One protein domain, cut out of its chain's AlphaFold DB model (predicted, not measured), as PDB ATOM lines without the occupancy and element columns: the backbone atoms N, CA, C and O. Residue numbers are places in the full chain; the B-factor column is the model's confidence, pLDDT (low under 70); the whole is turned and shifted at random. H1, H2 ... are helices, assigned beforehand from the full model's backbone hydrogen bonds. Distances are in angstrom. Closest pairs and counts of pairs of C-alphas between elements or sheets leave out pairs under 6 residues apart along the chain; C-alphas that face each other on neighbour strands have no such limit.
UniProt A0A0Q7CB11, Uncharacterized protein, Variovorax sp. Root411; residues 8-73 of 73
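What this domain is: This is residues 8 to 73 of the 73 residues of an uncharacterized protein of Variovorax sp. Root411 (UniProt A0A0Q7CB11). Two long helices, H2 and H4, cross as a lopsided X, the crossing lying in the later part of H2, while the shorter H1 folds back from the other end of H2 as the second arm of a V. The very short H3 packs on the first residues of H4, and the link of residues 17 to 22 sticks out at the corner of the V. The printed part has 66 residues with four named helices, H1 to H4 in chain order, and no named strand: all helix. It is loose, with a radius of gyration of the C-alphas of 13.7 A, and flat, spanning 39 by 29 by 14 A.

How they stand to each other: H2, residues 23 to 41, touches H4, residues 54 to 72, with its residues 32 to 40 alone; the closest C-alphas, those of Ala 36 and Ala 61, are 4.4 A apart. The two run opposite ways at a steep tilt of 47 degrees. With residues 24 to 28 alone, H2 touches H1, residues 8 to 16; the closest C-alphas, Met 15 and Gln 25, are 5.4 A apart. These two also run opposite ways, at a steep tilt of 50 degrees. H3, residues 44 to 47, touches residues 54 to 58 of H4, the closest C-alphas being Leu 47 and Gly 54 at 4.1 A. H2 and H3 are close but not clearly touching, with C-alphas 39 and 47 at 7.5 A. H1 is apart from H3 and H4. In H1, H2 and H4 every O i to N i+4 pair is within hydrogen-bond range; H3 is too short for such a pair.

Where its parts are: H2 is 27.3 A long, from C-alpha 23 at (4.868, -33.472, -89.445). H4 measures 26.6 A and ends with C-alpha 72 at (-10.513, -30.780, -90.052). H1 is 12.1 A long, from C-alpha 8 at (3.583, -14.888, -94.020), and H3 5.2 A.

The domain as a whole: The C-alphas farthest apart, those of Asn 19 and Glu 45, are 39.2 A apart. The printed part has no cut and no long link. Its mean pLDDT is 94.2, and no printed residue is under 70.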
ATOM      1  N   VAL A   8       4.194 -13.899 -93.118       96.31
ATOM      2  CA  VAL A   8       3.583 -14.888 -94.020       96.31
ATOM      3  C   VAL A   8       4.666 -15.738 -94.670       96.31
ATOM      4  O   VAL A   8       4.611 -16.958 -94.571       96.31
ATOM      5  N   GLU A   9       5.673 -15.105 -95.273       95.94
ATOM      6  CA  GLU A   9       6.789 -15.822 -95.894       95.94
ATOM      7  C   GLU A   9       7.523 -16.699 -94.875       95.94
ATOM      8  O   GLU A   9       7.896 -17.820 -95.203       95.94
ATOM      9  N   PHE A  10       7.717 -16.215 -93.643       95.38
ATOM     10  CA  PHE A  10       8.375 -16.978 -92.580       95.38
ATOM     11  C   PHE A  10       7.583 -18.220 -92.177       95.38
ATOM     12  O   PHE A  10       8.147 -19.305 -92.069       95.38
ATOM     13  N   ILE A  11       6.271 -18.088 -91.965       95.44
ATOM     14  CA  ILE A  11       5.431 -19.229 -91.587       95.44
ATOM     15  C   ILE A  11       5.326 -20.246 -92.728       95.44
ATOM     16  O   ILE A  11       5.332 -21.446 -92.457       95.44
ATOM     17  N   THR A  12       5.278 -19.797 -93.985       95.31
ATOM     18  CA  THR A  12       5.331 -20.700 -95.142       95.31
ATOM     19  C   THR A  12       6.644 -21.479 -95.168       95.31
ATOM     20  O   THR A  12       6.608 -22.706 -95.184       95.31
ATOM     21  N   ASP A  13       7.791 -20.799 -95.068       94.94
ATOM     22  CA  ASP A  13       9.112 -21.443 -95.030       94.94
ATOM     23  C   ASP A  13       9.225 -22.449 -93.870       94.94
ATOM     24  O   ASP A  13       9.603 -23.603 -94.070       94.94
ATOM     25  N   LEU A  14       8.761 -22.068 -92.675       94.62
ATOM     26  CA  LEU A  14       8.701 -22.941 -91.501       94.62
ATOM     27  C   LEU A  14       7.897 -24.230 -91.757       94.62
ATOM     28  O   LEU A  14       8.254 -25.298 -91.250       94.62
ATOM     29  N   MET A  15       6.794 -24.136 -92.503       95.31
ATOM     30  CA  MET A  15       5.892 -25.257 -92.787       95.31
ATOM     31  C   MET A  15       6.312 -26.099 -94.004       95.31
ATOM     32  O   MET A  15       5.940 -27.275 -94.079       95.31
ATOM     33  N   GLU A  16       7.064 -25.528 -94.946       95.50
ATOM     34  CA  GLU A  16       7.487 -26.182 -96.193       95.50
ATOM     35  C   GLU A  16       8.912 -26.751 -96.119       95.50
ATOM     36  O   GLU A  16       9.184 -27.803 -96.701       95.50
ATOM     37  N   HIS A  17       9.805 -26.127 -95.346       92.94
ATOM     38  CA  HIS A  17      11.233 -26.450 -95.282       92.94
ATOM     39  C   HIS A  17      11.684 -26.932 -93.894       92.94
ATOM     40  O   HIS A  17      12.759 -26.598 -93.398       92.94
ATOM     41  N   SER A  18      10.871 -27.774 -93.252       92.50
ATOM     42  CA  SER A  18      11.223 -28.381 -91.964       92.50
ATOM     43  C   SER A  18      12.036 -29.666 -92.109       92.50
ATOM     44  O   SER A  18      11.683 -30.561 -92.877       92.50
ATOM     45  N   ASN A  19      13.034 -29.841 -91.234       93.62
ATOM     46  CA  ASN A  19      13.771 -31.103 -91.067       93.62
ATOM     47  C   ASN A  19      12.880 -32.291 -90.653       93.62
ATOM     48  O   ASN A  19      13.319 -33.436 -90.709       93.62
ATOM     49  N   HIS A  20      11.639 -32.033 -90.235       93.06
ATOM     50  CA  HIS A  20      10.670 -33.057 -89.839       93.06
ATOM     51  C   HIS A  20       9.637 -33.361 -90.938       93.06
ATOM     52  O   HIS A  20       8.667 -34.083 -90.694       93.06
ATOM     53  N   GLY A  21       9.820 -32.813 -92.147       91.62
ATOM     54  CA  GLY A  21       8.904 -32.995 -93.271       91.62
ATOM     55  C   GLY A  21       7.474 -32.575 -92.924       91.62
ATOM     56  O   GLY A  21       7.258 -31.641 -92.155       91.62
ATOM     57  N   ALA A  22       6.478 -33.296 -93.443       91.44
ATOM     58  CA  ALA A  22       5.060 -32.954 -93.288       91.44
ATOM     59  C   ALA A  22       4.557 -32.889 -91.827       91.44
ATOM     60  O   ALA A  22       3.536 -32.251 -91.564       91.44
ATOM     61  N   LEU A  23       5.263 -33.498 -90.861       95.88
ATOM     62  CA  LEU A  23       4.868 -33.472 -89.445       95.88
ATOM     63  C   LEU A  23       4.816 -32.050 -88.876       95.88
ATOM     64  O   LEU A  23       3.980 -31.769 -88.015       95.88
ATOM     65  N   ILE A  24       5.653 -31.138 -89.386       96.88
ATOM     66  CA  ILE A  24       5.640 -29.739 -88.952       96.88
ATOM     67  C   ILE A  24       4.287 -29.079 -89.211       96.88
ATOM     68  O   ILE A  24       3.820 -28.283 -88.403       96.88
ATOM     69  N   GLN A  25       3.618 -29.446 -90.305       95.19
ATOM     70  CA  GLN A  25       2.362 -28.823 -90.700       95.19
ATOM     71  C   GLN A  25       1.243 -29.229 -89.746       95.19
ATOM     72  O   GLN A  25       0.501 -28.373 -89.268       95.19
ATOM     73  N   ALA A  26       1.174 -30.518 -89.398       94.94
ATOM     74  CA  ALA A  26       0.243 -31.017 -88.392       94.94
ATOM     75  C   ALA A  26       0.497 -30.360 -87.027       94.94
ATOM     76  O   ALA A  26      -0.446 -29.928 -86.363       94.94
ATOM     77  N   PHE A  27       1.769 -30.223 -86.638       96.19
ATOM     78  CA  PHE A  27       2.151 -29.564 -85.392       96.19
ATOM     79  C   PHE A  27       1.715 -28.094 -85.354       96.19
ATOM     80  O   PHE A  27       1.089 -27.669 -84.385       96.19
ATOM     81  N   VAL A  28       1.999 -27.324 -86.408       96.44
ATOM     82  CA  VAL A  28       1.635 -25.902 -86.493       96.44
ATOM     83  C   VAL A  28       0.117 -25.728 -86.476       96.44
ATOM     84  O   VAL A  28      -0.389 -24.916 -85.705       96.44
ATOM     85  N   VAL A  29      -0.627 -26.523 -87.251       96.31
ATOM     86  CA  VAL A  29      -2.099 -26.472 -87.249       96.31
ATOM     87  C   VAL A  29      -2.660 -26.788 -85.860       96.31
ATOM     88  O   VAL A  29      -3.534 -26.068 -85.379       96.31
ATOM     89  N   HIS A  30      -2.127 -27.807 -85.181       96.06
ATOM     90  CA  HIS A  30      -2.539 -28.155 -83.821       96.06
ATOM     91  C   HIS A  30      -2.192 -27.056 -82.801       96.06
ATOM     92  O   HIS A  30      -2.991 -26.755 -81.914       96.06
ATOM     93  N   ALA A  31      -1.023 -26.422 -82.925       97.25
ATOM     94  CA  ALA A  31      -0.627 -25.307 -82.069       97.25
ATOM     95  C   ALA A  31      -1.562 -24.099 -82.240       97.25
ATOM     96  O   ALA A  31      -1.995 -23.511 -81.246       97.25
ATOM     97  N   ILE A  32      -1.918 -23.770 -83.486       97.06
ATOM     98  CA  ILE A  32      -2.857 -22.692 -83.805       97.06
ATOM     99  C   ILE A  32      -4.253 -23.011 -83.254       97.06
ATOM    100  O   ILE A  32      -4.833 -22.150 -82.598       97.06
ATOM    101  N   ASP A  33      -4.781 -24.228 -83.454       96.94
ATOM    102  CA  ASP A  33      -6.085 -24.640 -82.898       96.94
ATOM    103  C   ASP A  33      -6.104 -24.502 -81.372       96.94
ATOM    104  O   ASP A  33      -6.991 -23.859 -80.807       96.94
ATOM    105  N   ARG A  34      -5.082 -25.041 -80.698       97.56
ATOM    106  CA  ARG A  34      -4.973 -24.974 -79.238       97.56
ATOM    107  C   ARG A  34      -4.955 -23.532 -78.742       97.56
ATOM    108  O   ARG A  34      -5.670 -23.209 -77.795       97.56
ATOM    109  N   TYR A  35      -4.140 -22.674 -79.352       97.25
ATOM    110  CA  TYR A  35      -4.041 -21.279 -78.938       97.25
ATOM    111  C   TYR A  35      -5.335 -20.507 -79.221       97.25
ATOM    112  O   TYR A  35      -5.828 -19.801 -78.343       97.25
ATOM    113  N   ALA A  36      -5.939 -20.698 -80.395       97.56
ATOM    114  CA  ALA A  36      -7.209 -20.072 -80.743       97.56
ATOM    115  C   ALA A  36      -8.317 -20.459 -79.754       97.56
ATOM    116  O   ALA A  36      -9.036 -19.588 -79.275       97.56
ATOM    117  N   ARG A  37      -8.404 -21.732 -79.347       97.19
ATOM    118  CA  ARG A  37      -9.366 -22.164 -78.321       97.19
ATOM    119  C   ARG A  37      -9.147 -21.456 -76.991       97.19
ATOM    120  O   ARG A  37     -10.117 -20.967 -76.420       97.19
ATOM    121  N   LEU A  38      -7.897 -21.366 -76.529       96.88
ATOM    122  CA  LEU A  38      -7.556 -20.670 -75.284       96.88
ATOM    123  C   LEU A  38      -7.984 -19.200 -75.328       96.88
ATOM    124  O   LEU A  38      -8.646 -18.730 -74.407       96.88
ATOM    125  N   VAL A  39      -7.659 -18.495 -76.413       96.75
ATOM    126  CA  VAL A  39      -7.990 -17.072 -76.567       96.75
ATOM    127  C   VAL A  39      -9.499 -16.865 -76.735       96.75
ATOM    128  O   VAL A  39     -10.061 -15.980 -76.106       96.75
ATOM    129  N   SER A  40     -10.190 -17.711 -77.504       96.75
ATOM    130  CA  SER A  40     -11.651 -17.622 -77.685       96.75
ATOM    131  C   SER A  40     -12.468 -17.978 -76.435       96.75
ATOM    132  O   SER A  40     -13.666 -17.723 -76.394       96.75
ATOM    133  N   ALA A  41     -11.847 -18.613 -75.438       96.38
ATOM    134  CA  ALA A  41     -12.476 -18.939 -74.160       96.38
ATOM    135  C   ALA A  41     -12.187 -17.891 -73.072       96.38
ATOM    136  O   ALA A  41     -12.814 -17.918 -72.013       96.38
ATOM    137  N   ALA A  42     -11.225 -16.995 -73.307       95.62
ATOM    138  CA  ALA A  42     -10.883 -15.920 -72.390       95.62
ATOM    139  C   ALA A  42     -11.834 -14.730 -72.559       95.62
ATOM    140  O   ALA A  42     -12.425 -14.525 -73.621       95.62
ATOM    141  N   ARG A  43     -11.965 -13.915 -71.510       92.56
ATOM    142  CA  ARG A  43     -12.710 -12.661 -71.619       92.56
ATOM    143  C   ARG A  43     -11.866 -11.654 -72.409       92.56
ATOM    144  O   ARG A  43     -10.663 -11.573 -72.152       92.56
ATOM    145  N   PRO A  44     -12.448 -10.885 -73.346       92.06
ATOM    146  CA  PRO A  44     -11.699  -9.923 -74.148       92.06
ATOM    147  C   PRO A  44     -10.850  -8.945 -73.333       92.06
ATOM    148  O   PRO A  44      -9.761  -8.598 -73.764       92.06
ATOM    149  N   GLU A  45     -11.293  -8.531 -72.148       91.94
ATOM    150  CA  GLU A  45     -10.562  -7.576 -71.303       91.94
ATOM    151  C   GLU A  45      -9.257  -8.168 -70.747       91.94
ATOM    152  O   GLU A  45      -8.297  -7.445 -70.499       91.94
ATOM    153  N   ASP A  46      -9.194  -9.495 -70.593       92.38
ATOM    154  CA  ASP A  46      -8.000 -10.207 -70.124       92.38
ATOM    155  C   ASP A  46      -6.969 -10.422 -71.253       92.38
ATOM    156  O   ASP A  46      -5.864 -10.910 -71.011       92.38
ATOM    157  N   LEU A  47      -7.331 -10.085 -72.497       91.19
ATOM    158  CA  LEU A  47      -6.519 -10.270 -73.701       91.19
ATOM    159  C   LEU A  47      -5.929  -8.963 -74.236       91.19
ATOM    160  O   LEU A  47      -5.209  -8.996 -75.237       91.19
ATOM    161  N   ASP A  48      -6.258  -7.823 -73.624       90.44
ATOM    162  CA  ASP A  48      -5.735  -6.532 -74.053       90.44
ATOM    163  C   ASP A  48      -4.207  -6.529 -73.969       90.44
ATOM    164  O   ASP A  48      -3.593  -6.715 -72.918       90.44
ATOM    165  N   THR A  49      -3.584  -6.289 -75.118       83.12
ATOM    166  CA  THR A  49      -2.150  -6.039 -75.205       83.12
ATOM    167  C   THR A  49      -1.947  -4.565 -75.520       83.12
ATOM    168  O   THR A  49      -2.773  -3.948 -76.188       83.12
ATOM    169  N   GLY A  50      -0.815  -3.985 -75.117       80.62
ATOM    170  CA  GLY A  50      -0.500  -2.586 -75.444       80.62
ATOM    171  C   GLY A  50      -0.446  -2.269 -76.952       80.62
ATOM    172  O   GLY A  50      -0.295  -1.108 -77.316       80.62
ATOM    173  N   LEU A  51      -0.555  -3.282 -77.821       83.75
ATOM    174  CA  LEU A  51      -0.502  -3.170 -79.280       83.75
ATOM    175  C   LEU A  51      -1.812  -3.569 -79.978       83.75
ATOM    176  O   LEU A  51      -2.085  -3.087 -81.074       83.75
ATOM    177  N   VAL A  52      -2.608  -4.459 -79.383       87.31
ATOM    178  CA  VAL A  52      -3.819  -5.028 -79.988       87.31
ATOM    179  C   VAL A  52      -4.899  -5.139 -78.928       87.31
ATOM    180  O   VAL A  52      -4.648  -5.691 -77.853       87.31
ATOM    181  N   SER A  53      -6.103  -4.664 -79.256       94.38
ATOM    182  CA  SER A  53      -7.236  -4.792 -78.349       94.38
ATOM    183  C   SER A  53      -7.611  -6.255 -78.148       94.38
ATOM    184  O   SER A  53      -7.635  -7.056 -79.089       94.38
ATOM    185  N   GLY A  54      -7.968  -6.611 -76.925       94.00
ATOM    186  CA  GLY A  54      -8.327  -7.971 -76.573       94.00
ATOM    187  C   GLY A  54      -9.597  -8.438 -77.282       94.00
ATOM    188  O   GLY A  54      -9.710  -9.607 -77.635       94.00
ATOM    189  N   HIS A  55     -10.499  -7.516 -77.640       95.06
ATOM    190  CA  HIS A  55     -11.635  -7.792 -78.526       95.06
ATOM    191  C   HIS A  55     -11.203  -8.190 -79.942       95.06
ATOM    192  O   HIS A  55     -11.752  -9.141 -80.501       95.06
ATOM    193  N   ALA A  56     -10.218  -7.498 -80.526       95.31
ATOM    194  CA  ALA A  56      -9.683  -7.874 -81.833       95.31
ATOM    195  C   ALA A  56      -9.006  -9.249 -81.761       95.31
ATOM    196  O   ALA A  56      -9.245 -10.100 -82.616       95.31
ATOM    197  N   TRP A  57      -8.237  -9.502 -80.699       95.06
ATOM    198  CA  TRP A  57      -7.569 -10.785 -80.473       95.06
ATOM    199  C   TRP A  57      -8.538 -11.948 -80.264       95.06
ATOM    200  O   TRP A  57      -8.399 -12.993 -80.904       95.06
ATOM    201  N   HIS A  58      -9.575 -11.742 -79.456       97.19
ATOM    202  CA  HIS A  58     -10.670 -12.688 -79.290       97.19
ATOM    203  C   HIS A  58     -11.388 -12.954 -80.623       97.19
ATOM    204  O   HIS A  58     -11.631 -14.106 -80.983       97.19
ATOM    205  N   GLY A  59     -11.685 -11.905 -81.398       96.69
ATOM    206  CA  GLY A  59     -12.301 -12.023 -82.720       96.69
ATOM    207  C   GLY A  59     -11.483 -12.885 -83.684       96.69
ATOM    208  O   GLY A  59     -12.026 -13.808 -84.296       96.69
ATOM    209  N   CYS A  60     -10.168 -12.653 -83.763       96.81
ATOM    210  CA  CYS A  60      -9.258 -13.483 -84.556       96.81
ATOM    211  C   CYS A  60      -9.294 -14.950 -84.112       96.81
ATOM    212  O   CYS A  60      -9.373 -15.849 -84.949       96.81
ATOM    213  N   ALA A  61      -9.275 -15.204 -82.803       97.25
ATOM    214  CA  ALA A  61      -9.314 -16.555 -82.259       97.25
ATOM    215  C   ALA A  61     -10.609 -17.300 -82.626       97.25
ATOM    216  O   ALA A  61     -10.554 -18.444 -83.079       97.25
ATOM    217  N   VAL A  62     -11.765 -16.639 -82.518       97.75
ATOM    218  CA  VAL A  62     -13.060 -17.202 -82.939       97.75
ATOM    219  C   VAL A  62     -13.060 -17.535 -84.434       97.75
ATOM    220  O   VAL A  62     -13.504 -18.617 -84.830       97.75
ATOM    221  N   GLU A  63     -12.537 -16.640 -85.278       98.19
ATOM    222  CA  GLU A  63     -12.451 -16.880 -86.719       98.19
ATOM    223  C   GLU A  63     -11.558 -18.084 -87.049       98.19
ATOM    224  O   GLU A  63     -11.937 -18.936 -87.859       98.19
ATOM    225  N   VAL A  64     -10.393 -18.179 -86.404       97.88
ATOM    226  CA  VAL A  64      -9.451 -19.291 -86.577       97.88
ATOM    227  C   VAL A  64     -10.083 -20.613 -86.146       97.88
ATOM    228  O   VAL A  64     -10.056 -21.564 -86.926       97.88
ATOM    229  N   CYS A  65     -10.725 -20.667 -84.972       97.25
ATOM    230  CA  CYS A  65     -11.458 -21.848 -84.506       97.25
ATOM    231  C   CYS A  65     -12.483 -22.318 -85.547       97.25
ATOM    232  O   CYS A  65     -12.536 -23.502 -85.885       97.25
ATOM    233  N   ARG A  66     -13.265 -21.388 -86.117       97.75
ATOM    234  CA  ARG A  66     -14.251 -21.704 -87.161       97.75
ATOM    235  C   ARG A  66     -13.588 -22.268 -88.420       97.75
ATOM    236  O   ARG A  66     -14.047 -23.277 -88.948       97.75
ATOM    237  N   LYS A  67     -12.526 -21.624 -88.912       97.75
ATOM    238  CA  LYS A  67     -11.808 -22.051 -90.124       97.75
ATOM    239  C   LYS A  67     -11.156 -23.425 -89.955       97.75
ATOM    240  O   LYS A  67     -11.202 -24.231 -90.880       97.75
ATOM    241  N   LEU A  68     -10.577 -23.706 -88.788       96.19
ATOM    242  CA  LEU A  68      -9.957 -25.002 -88.506       96.19
ATOM    243  C   LEU A  68     -10.994 -26.110 -88.332       96.19
ATOM    244  O   LEU A  68     -10.814 -27.181 -88.905       96.19
ATOM    245  N   ALA A  69     -12.111 -25.843 -87.650       94.19
ATOM    246  CA  ALA A  69     -13.215 -26.796 -87.554       94.19
ATOM    247  C   ALA A  69     -13.765 -27.182 -88.939       94.19
ATOM    248  O   ALA A  69     -14.013 -28.354 -89.187       94.19
ATOM    249  N   GLN A  70     -13.888 -26.218 -89.859       95.56
ATOM    250  CA  GLN A  70     -14.325 -26.463 -91.242       95.56
ATOM    251  C   GLN A  70     -13.315 -27.254 -92.083       95.56
ATOM    252  O   GLN A  70     -13.703 -27.875 -93.065       95.56
ATOM    253  N   ARG A  71     -12.021 -27.177 -91.756       92.50
ATOM    254  CA  ARG A  71     -10.956 -27.853 -92.508       92.50
ATOM    255  C   ARG A  71     -10.694 -29.278 -92.018       92.50
ATOM    256  O   ARG A  71     -10.220 -30.093 -92.805       92.50
ATOM    257  N   LEU A  72     -10.888 -29.529 -90.722       87.12
ATOM    258  CA  LEU A  72     -10.513 -30.780 -90.052       87.12
ATOM    259  C   LEU A  72     -11.701 -31.703 -89.746       87.12
ATOM    260  O   LEU A  72     -11.472 -32.888 -89.512       87.12
ATOM    261  N   GLY A  73     -12.919 -31.157 -89.677       74.69
ATOM    262  CA  GLY A  73     -14.160 -31.933 -89.597       74.69
ATOM    263  C   GLY A  73     -14.607 -32.411 -90.968       74.69
ATOM    264  O   GLY A  73     -15.206 -33.505 -91.012       74.69
TER     265      GLY A  73